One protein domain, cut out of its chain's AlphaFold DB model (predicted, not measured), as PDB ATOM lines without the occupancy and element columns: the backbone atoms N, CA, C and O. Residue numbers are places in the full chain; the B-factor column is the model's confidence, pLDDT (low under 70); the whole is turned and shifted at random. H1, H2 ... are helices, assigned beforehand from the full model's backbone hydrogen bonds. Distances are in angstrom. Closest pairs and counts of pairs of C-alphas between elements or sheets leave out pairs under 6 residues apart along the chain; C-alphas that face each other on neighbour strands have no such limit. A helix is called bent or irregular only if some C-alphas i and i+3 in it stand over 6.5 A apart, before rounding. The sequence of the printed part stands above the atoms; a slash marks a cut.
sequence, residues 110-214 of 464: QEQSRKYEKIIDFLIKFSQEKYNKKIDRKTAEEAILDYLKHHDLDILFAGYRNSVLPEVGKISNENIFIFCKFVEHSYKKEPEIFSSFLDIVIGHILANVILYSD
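AT A GLANCE: This is residues 110 to 214 of the 464 residues of an uncharacterized protein of Deltaproteobacteria bacterium (UniProt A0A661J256). The longest helix, H5, makes a V with H4 at the tight turn between them; H1 packs across this V near its point, and H2, in the middle of the domain, crosses H1 and H4 and comes close to H5. The short H3 follows H2 near the later part of H5, and a long stretch with no named element, residues 156 to 172, leads from it to the first residue of H4. The printed part has 105 residues with five named helices, H1 to H5 in chain order, and no named strand: all helix, the packing mostly crossed. It is compact, with a radius of gyration of the C-alphas of 14.1 A, yet elongated, spanning 46 by 30 by 25 A.

IN THESE COORDINATES: H5, residues 191 to 214, is 35.8 A long and ends with C-alpha 214 at (181.138, -63.985, 29.288). It is irregular: C-alphas 211 and 214 are 8.6 A apart. H4, residues 173 to 189, is 23.9 A long, with C-alpha 173 at (161.875, -37.859, 14.514). H1, residues 110 to 131, is 31.4 A long and begins with C-alpha 110 at (155.042, -50.812, 43.570). H2, residues 137 to 150, is 20.1 A long, and H3, residues 152 to 155, is 5.2 A.

HOW THE PARTS SIT: H5 touches H4 with residues 193 to 194 alone; the closest C-alphas, of Ser 186 and Phe 194, are 5.1 A apart, at a steep tilt of 62 degrees, opposite ways. H5 also touches H1, with residues 193 to 197 alone, at a steep tilt of 62 degrees, opposite ways; the closest C-alphas, of Ile 119 and Ile 193, are 6.1 A apart. H1 touches H4 with residues 123 to 131 alone, the closest C-alphas being those of Ser 127 and Ile 178, 6.6 A apart; they run opposite ways at a steep tilt of 69.9 degrees, only just short of about perpendicular. H2 touches H1 with residues 137 to 141 alone, about perpendicular at 83 degrees; the closest C-alphas, of Ile 120 and Ala 140, are 6.3 A apart. H2 touches H4 with residues 143 to 147 alone, about perpendicular at 87 degrees; the closest C-alphas, of Ala 143 and Ile 176, are 6.0 A apart. H2 and H5 are close but not clearly touching, with the C-alphas of Leu 148 and Val 201 closest at 7.1 A. H3 and H5 are also close but not clearly touching, with the C-alphas of Ile 155 and Ile 205 closest at 6.9 A. H3 is apart from H1 and H4, and meets H2 only through their link. In H1, H2 and H4 every O i to N i+4 pair is within hydrogen-bond range, in H5 16 of 20 are, and H3 is too short for such a pair.

THE WHOLE: The two C-alphas farthest apart, of Asn 132 and Asp 214, are 47.0 A from each other. The printed part has no cut. The link from H3 to H4, 17 residues, is long; those from H1 to H2, H2 to H3 and H4 to H5 are tight. Mean pLDDT of the printed part is 83.0, with residues 152 to 162 and 212 to 214 under 70.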
ATOM      1  N   GLN A 110     156.039 -51.882  43.597       78.88
ATOM      2  CA  GLN A 110     155.042 -50.812  43.570       78.88
ATOM      3  C   GLN A 110     155.666 -49.408  43.626       78.88
ATOM      4  O   GLN A 110     155.146 -48.479  43.006       78.88
ATOM      5  N   GLU A 111     156.787 -49.236  44.332       80.00
ATOM      6  CA  GLU A 111     157.492 -47.952  44.398       80.00
ATOM      7  C   GLU A 111     158.090 -47.567  43.036       80.00
ATOM      8  O   GLU A 111     157.938 -46.425  42.595       80.00
ATOM      9  N   GLN A 112     158.706 -48.528  42.335       82.06
ATOM     10  CA  GLN A 112     159.280 -48.284  41.008       82.06
ATOM     11  C   GLN A 112     158.193 -47.979  39.982       82.06
ATOM     12  O   GLN A 112     158.339 -47.040  39.200       82.06
ATOM     13  N   SER A 113     157.052 -48.668  40.066       82.94
ATOM     14  CA  SER A 113     155.882 -48.341  39.252       82.94
ATOM     15  C   SER A 113     155.423 -46.897  39.469       82.94
ATOM     16  O   SER A 113     155.136 -46.207  38.502       82.94
ATOM     17  N   ARG A 114     155.415 -46.374  40.705       84.81
ATOM     18  CA  ARG A 114     155.043 -44.965  40.957       84.81
ATOM     19  C   ARG A 114     156.035 -43.968  40.355       84.81
ATOM     20  O   ARG A 114     155.606 -42.940  39.837       84.81
ATOM     21  N   LYS A 115     157.344 -44.237  40.434       84.62
ATOM     22  CA  LYS A 115     158.368 -43.383  39.799       84.62
ATOM     23  C   LYS A 115     158.206 -43.364  38.283       84.62
ATOM     24  O   LYS A 115     158.263 -42.301  37.673       84.62
ATOM     25  N   TYR A 116     157.940 -44.529  37.707       89.44
ATOM     26  CA  TYR A 116     157.623 -44.678  36.299       89.44
ATOM     27  C   TYR A 116     156.405 -43.836  35.877       89.44
ATOM     28  O   TYR A 116     156.514 -43.052  34.936       89.44
ATOM     29  N   GLU A 117     155.282 -43.931  36.603       91.12
ATOM     30  CA  GLU A 117     154.071 -43.141  36.315       91.12
ATOM     31  C   GLU A 117     154.385 -41.636  36.269       91.12
ATOM     32  O   GLU A 117     154.013 -40.952  35.318       91.12
ATOM     33  N   LYS A 118     155.171 -41.136  37.233       91.94
ATOM     34  CA  LYS A 118     155.579 -39.723  37.278       91.94
ATOM     35  C   LYS A 118     156.359 -39.278  36.038       91.94
ATOM     36  O   LYS A 118     156.132 -38.170  35.561       91.94
ATOM     37  N   ILE A 119     157.279 -40.103  35.529       93.12
ATOM     38  CA  ILE A 119     158.072 -39.767  34.333       93.12
ATOM     39  C   ILE A 119     157.159 -39.655  33.112       93.12
ATOM     40  O   ILE A 119     157.258 -38.685  32.363       93.12
ATOM     41  N   ILE A 120     156.265 -40.630  32.927       94.88
ATOM     42  CA  ILE A 120     155.353 -40.675  31.780       94.88
ATOM     43  C   ILE A 120     154.387 -39.492  31.800       94.88
ATOM     44  O   ILE A 120     154.269 -38.783  30.800       94.88
ATOM     45  N   ASP A 121     153.754 -39.225  32.943       95.00
ATOM     46  CA  ASP A 121     152.829 -38.100  33.083       95.00
ATOM     47  C   ASP A 121     153.538 -36.761  32.844       95.00
ATOM     48  O   ASP A 121     153.004 -35.874  32.170       95.00
ATOM     49  N   PHE A 122     154.771 -36.618  33.345       95.50
ATOM     50  CA  PHE A 122     155.561 -35.409  33.138       95.50
ATOM     51  C   PHE A 122     155.967 -35.230  31.669       95.50
ATOM     52  O   PHE A 122     155.874 -34.118  31.149       95.50
ATOM     53  N   LEU A 123     156.346 -36.303  30.968       95.62
ATOM     54  CA  LEU A 123     156.680 -36.267  29.541       95.62
ATOM     55  C   LEU A 123     155.471 -35.874  28.680       95.62
ATOM     56  O   LEU A 123     155.583 -34.994  27.824       95.62
ATOM     57  N   ILE A 124     154.301 -36.464  28.942       96.50
ATOM     58  CA  ILE A 124     153.053 -36.128  28.238       96.50
ATOM     59  C   ILE A 124     152.703 -34.651  28.450       96.50
ATOM     60  O   ILE A 124     152.418 -33.928  27.489       96.50
ATOM     61  N   LYS A 125     152.770 -34.179  29.702       96.12
ATOM     62  CA  LYS A 125     152.504 -32.779  30.049       96.12
ATOM     63  C   LYS A 125     153.493 -31.831  29.369       96.12
ATOM     64  O   LYS A 125     153.076 -30.855  28.751       96.12
ATOM     65  N   PHE A 126     154.787 -32.141  29.421       96.06
ATOM     66  CA  PHE A 126     155.843 -31.352  28.791       96.06
ATOM     67  C   PHE A 126     155.640 -31.218  27.275       96.06
ATOM     68  O   PHE A 126     155.733 -30.115  26.733       96.06
ATOM     69  N   SER A 127     155.305 -32.321  26.601       95.94
ATOM     70  CA  SER A 127     155.021 -32.353  25.162       95.94
ATOM     71  C   SER A 127     153.867 -31.413  24.790       95.94
ATOM     72  O   SER A 127     153.969 -30.617  23.850       95.94
ATOM     73  N   GLN A 128     152.786 -31.436  25.574       95.06
ATOM     74  CA  GLN A 128     151.635 -30.566  25.351       95.06
ATOM     75  C   GLN A 128     151.948 -29.094  25.658       95.06
ATOM     76  O   GLN A 128     151.600 -28.219  24.872       95.06
ATOM     77  N   GLU A 129     152.605 -28.794  26.777       95.00
ATOM     78  CA  GLU A 129     152.816 -27.411  27.228       95.00
ATOM     79  C   GLU A 129     153.918 -26.675  26.457       95.00
ATOM     80  O   GLU A 129     153.822 -25.463  26.260       95.00
ATOM     81  N   LYS A 130     154.983 -27.372  26.043       94.69
ATOM     82  CA  LYS A 130     156.142 -26.750  25.374       94.69
ATOM     83  C   LYS A 130     156.105 -26.846  23.858       94.69
ATOM     84  O   LYS A 130     156.646 -25.962  23.199       94.69
ATOM     85  N   TYR A 131     155.472 -27.885  23.322       93.56
ATOM     86  CA  TYR A 131     155.467 -28.171  21.886       93.56
ATOM     87  C   TYR A 131     154.057 -28.243  21.289       93.56
ATOM     88  O   TYR A 131     153.924 -28.480  20.092       93.56
ATOM     89  N   ASN A 132     153.004 -28.025  22.091       92.75
ATOM     90  CA  ASN A 132     151.602 -28.172  21.680       92.75
ATOM     91  C   ASN A 132     151.315 -29.531  21.015       92.75
ATOM     92  O   ASN A 132     150.475 -29.648  20.121       92.75
ATOM     93  N   LYS A 133     152.047 -30.565  21.446       92.19
ATOM     94  CA  LYS A 133     151.983 -31.907  20.880       92.19
ATOM     95  C   LYS A 133     151.370 -32.859  21.891       92.19
ATOM     96  O   LYS A 133     152.012 -33.242  22.871       92.19
ATOM     97  N   LYS A 134     150.144 -33.293  21.618       92.19
ATOM     98  CA  LYS A 134     149.484 -34.331  22.404       92.19
ATOM     99  C   LYS A 134     150.046 -35.693  22.012       92.19
ATOM    100  O   LYS A 134     149.763 -36.189  20.923       92.19
ATOM    101  N   ILE A 135     150.838 -36.276  22.901       93.00
ATOM    102  CA  ILE A 135     151.287 -37.665  22.804       93.00
ATOM    103  C   ILE A 135     150.483 -38.511  23.787       93.00
ATOM    104  O   ILE A 135     150.064 -38.024  24.839       93.00
ATOM    105  N   ASP A 136     150.224 -39.762  23.425       92.75
ATOM    106  CA  ASP A 136     149.614 -40.719  24.337       92.75
ATOM    107  C   ASP A 136     150.678 -41.449  25.165       92.75
ATOM    108  O   ASP A 136     151.889 -41.296  24.976       92.75
ATOM    109  N   ARG A 137     150.200 -42.252  26.114       92.38
ATOM    110  CA  ARG A 137     151.050 -43.016  27.022       92.38
ATOM    111  C   ARG A 137     151.991 -43.965  26.283       92.38
ATOM    112  O   ARG A 137     153.172 -44.028  26.599       92.38
ATOM    113  N   LYS A 138     151.463 -44.665  25.279       91.06
ATOM    114  CA  LYS A 138     152.226 -45.621  24.482       91.06
ATOM    115  C   LYS A 138     153.358 -44.924  23.728       91.06
ATOM    116  O   LYS A 138     154.481 -45.401  23.768       91.06
ATOM    117  N   THR A 139     153.092 -43.769  23.124       91.38
ATOM    118  CA  THR A 139     154.101 -42.966  22.416       91.38
ATOM    119  C   THR A 139     155.206 -42.490  23.361       91.38
ATOM    120  O   THR A 139     156.377 -42.486  22.992       91.38
ATOM    121  N   ALA A 140     154.850 -42.090  24.586       92.88
ATOM    122  CA  ALA A 140     155.814 -41.697  25.614       92.88
ATOM    123  C   ALA A 140     156.704 -42.877  26.053       92.88
ATOM    124  O   ALA A 140     157.921 -42.730  26.164       92.88
ATOM    125  N   GLU A 141     156.101 -44.051  26.260       92.81
ATOM    126  CA  GLU A 141     156.789 -45.308  26.576       92.81
ATOM    127  C   GLU A 141     157.738 -45.741  25.447       92.81
ATOM    128  O   GLU A 141     158.908 -46.036  25.697       92.81
ATOM    129  N   GLU A 142     157.255 -45.723  24.203       91.44
ATOM    130  CA  GLU A 142     158.044 -46.020  23.008       91.44
ATOM    131  C   GLU A 142     159.227 -45.056  22.895       91.44
ATOM    132  O   GLU A 142     160.340 -45.519  22.682       91.44
ATOM    133  N   ALA A 143     159.034 -43.747  23.107       89.81
ATOM    134  CA  ALA A 143     160.115 -42.763  23.000       89.81
ATOM    135  C   ALA A 143     161.256 -43.033  23.992       89.81
ATOM    136  O   ALA A 143     162.421 -42.924  23.622       89.81
ATOM    137  N   ILE A 144     160.935 -43.436  25.228       90.38
ATOM    138  CA  ILE A 144     161.943 -43.833  26.221       90.38
ATOM    139  C   ILE A 144     162.680 -45.095  25.763       90.38
ATOM    140  O   ILE A 144     163.908 -45.138  25.803       90.38
ATOM    141  N   LEU A 145     161.949 -46.132  25.353       89.75
ATOM    142  CA  LEU A 145     162.546 -47.414  24.974       89.75
ATOM    143  C   LEU A 145     163.384 -47.315  23.698       89.75
ATOM    144  O   LEU A 145     164.473 -47.873  23.648       89.75
ATOM    145  N   ASP A 146     162.903 -46.590  22.693       85.38
ATOM    146  CA  ASP A 146     163.628 -46.310  21.456       85.38
ATOM    147  C   ASP A 146     164.909 -45.534  21.745       85.38
ATOM    148  O   ASP A 146     165.978 -45.908  21.268       85.38
ATOM    149  N   TYR A 147     164.830 -44.522  22.608       82.75
ATOM    150  CA  TYR A 147     165.999 -43.781  23.052       82.75
ATOM    151  C   TYR A 147     167.043 -44.692  23.714       82.75
ATOM    152  O   TYR A 147     168.217 -44.656  23.353       82.75
ATOM    153  N   LEU A 148     166.626 -45.558  24.643       83.88
ATOM    154  CA  LEU A 148     167.521 -46.526  25.283       83.88
ATOM    155  C   LEU A 148     168.122 -47.508  24.265       83.88
ATOM    156  O   LEU A 148     169.331 -47.726  24.286       83.88
ATOM    157  N   LYS A 149     167.311 -48.033  23.339       80.31
ATOM    158  CA  LYS A 149     167.748 -48.952  22.279       80.31
ATOM    159  C   LYS A 149     168.772 -48.342  21.332       80.31
ATOM    160  O   LYS A 149     169.718 -49.022  20.950       80.31
ATOM    161  N   HIS A 150     168.632 -47.067  20.970       73.75
ATOM    162  CA  HIS A 150     169.642 -46.385  20.155       73.75
ATOM    163  C   HIS A 150     171.019 -46.402  20.834       73.75
ATOM    164  O   HIS A 150     172.037 -46.550  20.157       73.75
ATOM    165  N   HIS A 151     171.043 -46.355  22.166       71.56
ATOM    166  CA  HIS A 151     172.266 -46.427  22.955       71.56
ATOM    167  C   HIS A 151     172.772 -47.853  23.219       71.56
ATOM    168  O   HIS A 151     173.899 -48.001  23.688       71.56
ATOM    169  N   ASP A 152     172.030 -48.914  22.874       69.56
ATOM    170  CA  ASP A 152     172.534 -50.297  22.967       69.56
ATOM    171  C   ASP A 152     173.855 -50.446  22.212       69.56
ATOM    172  O   ASP A 152     174.806 -51.045  22.705       69.56
ATOM    173  N   LEU A 153     173.951 -49.836  21.033       61.00
ATOM    174  CA  LEU A 153     175.139 -49.892  20.185       61.00
ATOM    175  C   LEU A 153     176.329 -49.114  20.755       61.00
ATOM    176  O   LEU A 153     177.473 -49.449  20.448       61.00
ATOM    177  N   ASP A 154     176.060 -48.102  21.581       63.69
ATOM    178  CA  ASP A 154     177.078 -47.307  22.265       63.69
ATOM    179  C   ASP A 154     177.652 -48.042  23.474       63.69
ATOM    180  O   ASP A 154     178.828 -47.878  23.800       63.69
ATOM    181  N   ILE A 155     176.804 -48.810  24.157       60.91
ATOM    182  CA  ILE A 155     177.079 -49.453  25.446       60.91
ATOM    183  C   ILE A 155     177.609 -50.878  25.252       60.91
ATOM    184  O   ILE A 155     178.389 -51.372  26.069       60.91
ATOM    185  N   LEU A 156     177.184 -51.553  24.185       62.75
ATOM    186  CA  LEU A 156     177.565 -52.920  23.854       62.75
ATOM    187  C   LEU A 156     178.740 -52.944  22.879       62.75
ATOM    188  O   LEU A 156     179.065 -51.959  22.221       62.75
ATOM    189  N   PHE A 157     179.370 -54.110  22.719       59.41
ATOM    190  CA  PHE A 157     180.240 -54.319  21.565       59.41
ATOM    191  C   PHE A 157     179.401 -54.149  20.297       59.41
ATOM    192  O   PHE A 157     178.620 -55.051  19.974       59.41
ATOM    193  N   ALA A 158     179.586 -53.022  19.604       46.16
ATOM    194  CA  ALA A 158     178.814 -52.577  18.443       46.16
ATOM    195  C   ALA A 158     178.376 -53.751  17.553       46.16
ATOM    196  O   ALA A 158     179.182 -54.603  17.245       46.16
ATOM    197  N   GLY A 159     177.104 -53.910  17.186       47.72
ATOM    198  CA  GLY A 159     176.676 -54.997  16.287       47.72
ATOM    199  C   GLY A 159     176.425 -56.378  16.919       47.72
ATOM    200  O   GLY A 159     176.236 -57.343  16.178       47.72
ATOM    201  N   TYR A 160     176.395 -56.530  18.247       55.25
ATOM    202  CA  TYR A 160     175.507 -57.553  18.813       55.25
ATOM    203  C   TYR A 160     174.102 -56.950  18.889       55.25
ATOM    204  O   TYR A 160     173.881 -55.991  19.614       55.25
ATOM    205  N   ARG A 161     173.174 -57.459  18.071       55.09
ATOM    206  CA  ARG A 161     171.829 -56.878  17.905       55.09
ATOM    207  C   ARG A 161     170.816 -57.352  18.952       55.09
ATOM    208  O   ARG A 161     169.636 -57.055  18.817       55.09
ATOM    209  N   ASN A 162     171.249 -58.110  19.956       64.38
ATOM    210  CA  ASN A 162     170.337 -58.580  20.990       64.38
ATOM    211  C   ASN A 162     170.210 -57.479  22.044       64.38
ATOM    212  O   ASN A 162     171.200 -57.118  22.681       64.38
ATOM    213  N   SER A 163     168.994 -56.970  22.197       76.44
ATOM    214  CA  SER A 163     168.605 -56.040  23.251       76.44
ATOM    215  C   SER A 163     167.781 -56.791  24.290       76.44
ATOM    216  O   SER A 163     167.037 -57.712  23.946       76.44
ATOM    217  N   VAL A 164     167.887 -56.392  25.557       80.81
ATOM    218  CA  VAL A 164     166.952 -56.854  26.598       80.81
ATOM    219  C   VAL A 164     165.582 -56.188  26.465       80.81
ATOM    220  O   VAL A 164     164.635 -56.601  27.132       80.81
ATOM    221  N   LEU A 165     165.475 -55.128  25.660       85.06
ATOM    222  CA  LEU A 165     164.265 -54.332  25.527       85.06
ATOM    223  C   LEU A 165     163.336 -54.878  24.433       85.06
ATOM    224  O   LEU A 165     163.804 -55.288  23.367       85.06
ATOM    225  N   PRO A 166     162.010 -54.804  24.641       83.81
ATOM    226  CA  PRO A 166     161.027 -55.270  23.668       83.81
ATOM    227  C   PRO A 166     161.055 -54.418  22.397       83.81
ATOM    228  O   PRO A 166     161.447 -53.249  22.420       83.81
ATOM    229  N   GLU A 167     160.625 -54.982  21.267       82.25
ATOM    230  CA  GLU A 167     160.494 -54.223  20.017       82.25
ATOM    231  C   GLU A 167     159.546 -53.026  20.146       82.25
ATOM    232  O   GLU A 167     158.441 -53.118  20.693       82.25
ATOM    233  N   VAL A 168     160.016 -51.886  19.640       81.19
ATOM    234  CA  VAL A 168     159.286 -50.616  19.638       81.19
ATOM    235  C   VAL A 168     158.804 -50.314  18.228       81.19
ATOM    236  O   VAL A 168     159.461 -50.653  17.241       81.19
ATOM    237  N   GLY A 169     157.626 -49.699  18.119       74.31
ATOM    238  CA  GLY A 169     157.148 -49.186  16.841       74.31
ATOM    239  C   GLY A 169     158.070 -48.095  16.291       74.31
ATOM    240  O   GLY A 169     158.849 -47.488  17.020       74.31
ATOM    241  N   LYS A 170     157.964 -47.808  14.987       75.00
ATOM    242  CA  LYS A 170     158.700 -46.694  14.379       75.00
ATOM    243  C   LYS A 170     158.201 -45.369  14.957       75.00
ATOM    244  O   LYS A 170     157.050 -44.993  14.735       75.00
ATOM    245  N   ILE A 171     159.087 -44.646  15.630       79.19
ATOM    246  CA  ILE A 171     158.790 -43.339  16.219       79.19
ATOM    247  C   ILE A 171     159.113 -42.235  15.214       79.19
ATOM    248  O   ILE A 171     160.015 -42.360  14.384       79.19
ATOM    249  N   SER A 172     158.349 -41.144  15.249       82.75
ATOM    250  CA  SER A 172     158.671 -39.967  14.447       82.75
ATOM    251  C   SER A 172     159.900 -39.244  15.009       82.75
ATOM    252  O   SER A 172     160.047 -39.086  16.221       82.75
ATOM    253  N   ASN A 173     160.738 -38.702  14.121       80.06
ATOM    254  CA  ASN A 173     161.875 -37.859  14.514       80.06
ATOM    255  C   ASN A 173     161.442 -36.665  15.388       80.06
ATOM    256  O   ASN A 173     162.201 -36.207  16.232       80.06
ATOM    257  N   GLU A 174     160.211 -36.177  15.203       86.12
ATOM    258  CA  GLU A 174     159.611 -35.126  16.030       86.12
ATOM    259  C   GLU A 174     159.429 -35.577  17.488       86.12
ATOM    260  O   GLU A 174     159.821 -34.858  18.404       86.12
ATOM    261  N   ASN A 175     158.881 -36.774  17.722       87.25
ATOM    262  CA  ASN A 175     158.664 -37.287  19.076       87.25
ATOM    263  C   ASN A 175     159.994 -37.598  19.778       87.25
ATOM    264  O   ASN A 175     160.138 -37.286  20.959       87.25
ATOM    265  N   ILE A 176     160.981 -38.132  19.049       84.00
ATOM    266  CA  ILE A 176     162.348 -38.327  19.565       84.00
ATOM    267  C   ILE A 176     162.959 -36.975  19.947       84.00
ATOM    268  O   ILE A 176     163.500 -36.819  21.038       84.00
ATOM    269  N   PHE A 177     162.822 -35.960  19.090       84.06
ATOM    270  CA  PHE A 177     163.305 -34.613  19.387       84.06
ATOM    271  C   PHE A 177     162.660 -34.028  20.653       84.06
ATOM    272  O   PHE A 177     163.367 -33.485  21.507       84.06
ATOM    273  N   ILE A 178     161.338 -34.163  20.806       89.31
ATOM    274  CA  ILE A 178     160.618 -33.724  22.010       89.31
ATOM    275  C   ILE A 178     161.127 -34.476  23.241       89.31
ATOM    276  O   ILE A 178     161.361 -33.850  24.275       89.31
ATOM    277  N   PHE A 179     161.353 -35.787  23.133       90.75
ATOM    278  CA  PHE A 179     161.906 -36.591  24.219       90.75
ATOM    279  C   PHE A 179     163.315 -36.130  24.626       90.75
ATOM    280  O   PHE A 179     163.569 -35.889  25.806       90.75
ATOM    281  N   CYS A 180     164.216 -35.885  23.672       83.81
ATOM    282  CA  CYS A 180     165.539 -35.332  23.969       83.81
ATOM    283  C   CYS A 180     165.438 -33.971  24.682       83.81
ATOM    284  O   CYS A 180     166.159 -33.696  25.644       83.81
ATOM    285  N   LYS A 181     164.494 -33.120  24.260       86.00
ATOM    286  CA  LYS A 181     164.234 -31.823  24.905       86.00
ATOM    287  C   LYS A 181     163.634 -31.960  26.299       86.00
ATOM    288  O   LYS A 181     163.940 -31.149  27.172       86.00
ATOM    289  N   PHE A 182     162.830 -32.990  26.525       91.50
ATOM    290  CA  PHE A 182     162.323 -33.356  27.840       91.50
ATOM    291  C   PHE A 182     163.452 -33.774  28.787       91.50
ATOM    292  O   PHE A 182     163.491 -33.300  29.923       91.50
ATOM    293  N   VAL A 183     164.391 -34.611  28.331       86.94
ATOM    294  CA  VAL A 183     165.554 -35.027  29.136       86.94
ATOM    295  C   VAL A 183     166.410 -33.809  29.492       86.94
ATOM    296  O   VAL A 183     166.748 -33.610  30.661       86.94
ATOM    297  N   GLU A 184     166.683 -32.936  28.516       82.38
ATOM    298  CA  GLU A 184     167.415 -31.681  28.728       82.38
ATOM    299  C   GLU A 184     166.708 -30.768  29.749       82.38
ATOM    300  O   GLU A 184     167.347 -30.193  30.636       82.38
ATOM    301  N   HIS A 185     165.384 -30.630  29.638       87.62
ATOM    302  CA  HIS A 185     164.585 -29.840  30.570       87.62
ATOM    303  C   HIS A 185     164.614 -30.431  31.979       87.62
ATOM    304  O   HIS A 185     164.873 -29.703  32.937       87.62
ATOM    305  N   SER A 186     164.410 -31.744  32.094       88.50
ATOM    306  CA  SER A 186     164.402 -32.457  33.370       88.50
ATOM    307  C   SER A 186     165.740 -32.301  34.086       88.50
ATOM    308  O   SER A 186     165.770 -31.942  35.257       88.50
ATOM    309  N   TYR A 187     166.854 -32.437  33.363       83.06
ATOM    310  CA  TYR A 187     168.192 -32.195  33.907       83.06
ATOM    311  C   TYR A 187     168.350 -30.783  34.498       83.06
ATOM    312  O   TYR A 187     168.930 -30.610  35.569       83.06
ATOM    313  N   LYS A 188     167.831 -29.759  33.809       82.50
ATOM    314  CA  LYS A 188     168.008 -28.351  34.200       82.50
ATOM    315  C   LYS A 188     167.018 -27.871  35.262       82.50
ATOM    316  O   LYS A 188     167.317 -26.887  35.940       82.50
ATOM    317  N   LYS A 189     165.820 -28.457  35.328       88.38
ATOM    318  CA  LYS A 189     164.678 -27.896  36.069       88.38
ATOM    319  C   LYS A 189     163.973 -28.878  36.999       88.38
ATOM    320  O   LYS A 189     163.391 -28.411  37.967       88.38
ATOM    321  N   GLU A 190     164.082 -30.185  36.769       89.00
ATOM    322  CA  GLU A 190     163.358 -31.215  37.531       89.00
ATOM    323  C   GLU A 190     164.296 -32.350  37.991       89.00
ATOM    324  O   GLU A 190     164.271 -33.458  37.439       89.00
ATOM    325  N   PRO A 191     165.140 -32.110  39.016       85.50
ATOM    326  CA  PRO A 191     166.172 -33.056  39.442       85.50
ATOM    327  C   PRO A 191     165.641 -34.440  39.842       85.50
ATOM    328  O   PRO A 191     166.297 -35.443  39.572       85.50
ATOM    329  N   GLU A 192     164.456 -34.520  40.458       88.56
ATOM    330  CA  GLU A 192     163.858 -35.798  40.872       88.56
ATOM    331  C   GLU A 192     163.413 -36.654  39.679       88.56
ATOM    332  O   GLU A 192     163.644 -37.869  39.656       88.56
ATOM    333  N   ILE A 193     162.802 -36.026  38.667       90.44
ATOM    334  CA  ILE A 193     162.405 -36.707  37.430       90.44
ATOM    335  C   ILE A 193     163.648 -37.161  36.677       90.44
ATOM    336  O   ILE A 193     163.731 -38.318  36.267       90.44
ATOM    337  N   PHE A 194     164.648 -36.282  36.568       86.50
ATOM    338  CA  PHE A 194     165.912 -36.625  35.936       86.50
ATOM    339  C   PHE A 194     166.616 -37.785  36.648       86.50
ATOM    340  O   PHE A 194     167.072 -38.715  35.991       86.50
ATOM    341  N   SER A 195     166.648 -37.786  37.984       84.62
ATOM    342  CA  SER A 195     167.215 -38.891  38.762       84.62
ATOM    343  C   SER A 195     166.459 -40.203  38.549       84.62
ATOM    344  O   SER A 195     167.076 -41.261  38.502       84.62
ATOM    345  N   SER A 196     165.134 -40.157  38.413       88.38
ATOM    346  CA  SER A 196     164.333 -41.361  38.167       88.38
ATOM    347  C   SER A 196     164.551 -41.902  36.749       88.38
ATOM    348  O   SER A 196     164.652 -43.110  36.554       88.38
ATOM    349  N   PHE A 197     164.685 -41.018  35.756       87.19
ATOM    350  CA  PHE A 197     165.084 -41.401  34.400       87.19
ATOM    351  C   PHE A 197     166.498 -41.997  34.374       87.19
ATOM    352  O   PHE A 197     166.741 -43.017  33.733       87.19
ATOM    353  N   LEU A 198     167.418 -41.410  35.136       82.69
ATOM    354  CA  LEU A 198     168.778 -41.905  35.290       82.69
ATOM    355  C   LEU A 198     168.820 -43.322  35.889       82.69
ATOM    356  O   LEU A 198     169.609 -44.149  35.438       82.69
ATOM    357  N   ASP A 199     167.949 -43.630  36.855       84.94
ATOM    358  CA  ASP A 199     167.819 -44.984  37.406       84.94
ATOM    359  C   ASP A 199     167.436 -46.004  36.313       84.94
ATOM    360  O   ASP A 199     168.012 -47.091  36.258       84.94
ATOM    361  N   ILE A 200     166.516 -45.645  35.408       88.31
ATOM    362  CA  ILE A 200     166.109 -46.484  34.264       88.31
ATOM    363  C   ILE A 200     167.286 -46.701  33.312       88.31
ATOM    364  O   ILE A 200     167.566 -47.826  32.909       88.31
ATOM    365  N   VAL A 201     167.997 -45.629  32.980       83.69
ATOM    366  CA  VAL A 201     169.163 -45.642  32.095       83.69
ATOM    367  C   VAL A 201     170.288 -46.535  32.638       83.69
ATOM    368  O   VAL A 201     170.860 -47.348  31.914       83.69
ATOM    369  N   ILE A 202     170.608 -46.427  33.927       79.62
ATOM    370  CA  ILE A 202     171.621 -47.280  34.565       79.62
ATOM    371  C   ILE A 202     171.134 -48.730  34.615       79.62
ATOM    372  O   ILE A 202     171.898 -49.656  34.340       79.62
ATOM    373  N   GLY A 203     169.850 -48.925  34.920       85.00
ATOM    374  CA  GLY A 203     169.187 -50.219  34.848       85.00
ATOM    375  C   GLY A 203     169.318 -50.873  33.479       85.00
ATOM    376  O   GLY A 203     169.633 -52.054  33.400       85.00
ATOM    377  N   HIS A 204     169.146 -50.096  32.411       85.19
ATOM    378  CA  HIS A 204     169.316 -50.523  31.025       85.19
ATOM    379  C   HIS A 204     170.734 -51.022  30.738       85.19
ATOM    380  O   HIS A 204     170.906 -52.134  30.242       85.19
ATOM    381  N   ILE A 205     171.752 -50.240  31.112       78.81
ATOM    382  CA  ILE A 205     173.160 -50.637  30.968       78.81
ATOM    383  C   ILE A 205     173.406 -51.965  31.690       78.81
ATOM    384  O   ILE A 205     173.913 -52.914  31.096       78.81
ATOM    385  N   LEU A 206     173.025 -52.047  32.968       80.69
ATOM    386  CA  LEU A 206     173.226 -53.238  33.795       80.69
ATOM    387  C   LEU A 206     172.479 -54.456  33.249       80.69
ATOM    388  O   LEU A 206     173.005 -55.568  33.289       80.69
ATOM    389  N   ALA A 207     171.270 -54.247  32.733       84.94
ATOM    390  CA  ALA A 207     170.481 -55.302  32.131       84.94
ATOM    391  C   ALA A 207     171.176 -55.851  30.884       84.94
ATOM    392  O   ALA A 207     171.327 -57.058  30.758       84.94
ATOM    393  N   ASN A 208     171.691 -54.984  30.016       80.12
ATOM    394  CA  ASN A 208     172.399 -55.382  28.804       80.12
ATOM    395  C   ASN A 208     173.710 -56.138  29.059       80.12
ATOM    396  O   ASN A 208     174.079 -57.010  28.271       80.12
ATOM    397  N   VAL A 209     174.388 -55.888  30.182       76.88
ATOM    398  CA  VAL A 209     175.602 -56.634  30.564       76.88
ATOM    399  C   VAL A 209     175.330 -58.142  30.698       76.88
ATOM    400  O   VAL A 209     176.224 -58.942  30.424       76.88
ATOM    401  N   ILE A 210     174.106 -58.568  31.053       79.06
ATOM    402  CA  ILE A 210     173.782 -60.000  31.193       79.06
ATOM    403  C   ILE A 210     173.839 -60.755  29.864       79.06
ATOM    404  O   ILE A 210     174.204 -61.933  29.842       79.06
ATOM    405  N   LEU A 211     173.503 -60.078  28.761       75.06
ATOM    406  CA  LEU A 211     173.442 -60.673  27.429       75.06
ATOM    407  C   LEU A 211     174.822 -61.079  26.917       75.06
ATOM    408  O   LEU A 211     174.920 -61.982  26.094       75.06
ATOM    409  N   TYR A 212     175.864 -60.438  27.445       69.62
ATOM    410  CA  TYR A 212     177.253 -60.614  27.034       69.62
ATOM    411  C   TYR A 212     178.131 -60.924  28.241       69.62
ATOM    412  O   TYR A 212     179.272 -60.489  28.310       69.62
ATOM    413  N   SER A 213     177.580 -61.588  29.259       65.44
ATOM    414  CA  SER A 213     178.249 -61.754  30.553       65.44
ATOM    415  C   SER A 213     179.633 -62.410  30.459       65.44
ATOM    416  O   SER A 213     180.517 -62.041  31.235       65.44
ATOM    417  N   ASP A 214     179.851 -63.318  29.507       64.38
ATOM    418  CA  ASP A 214     181.138 -63.985  29.288       64.38
ATOM    419  C   ASP A 214     182.123 -63.079  28.525       64.38
ATOM    420  O   ASP A 214     183.276 -62.906  28.934       64.38
TER     421      ASP A 214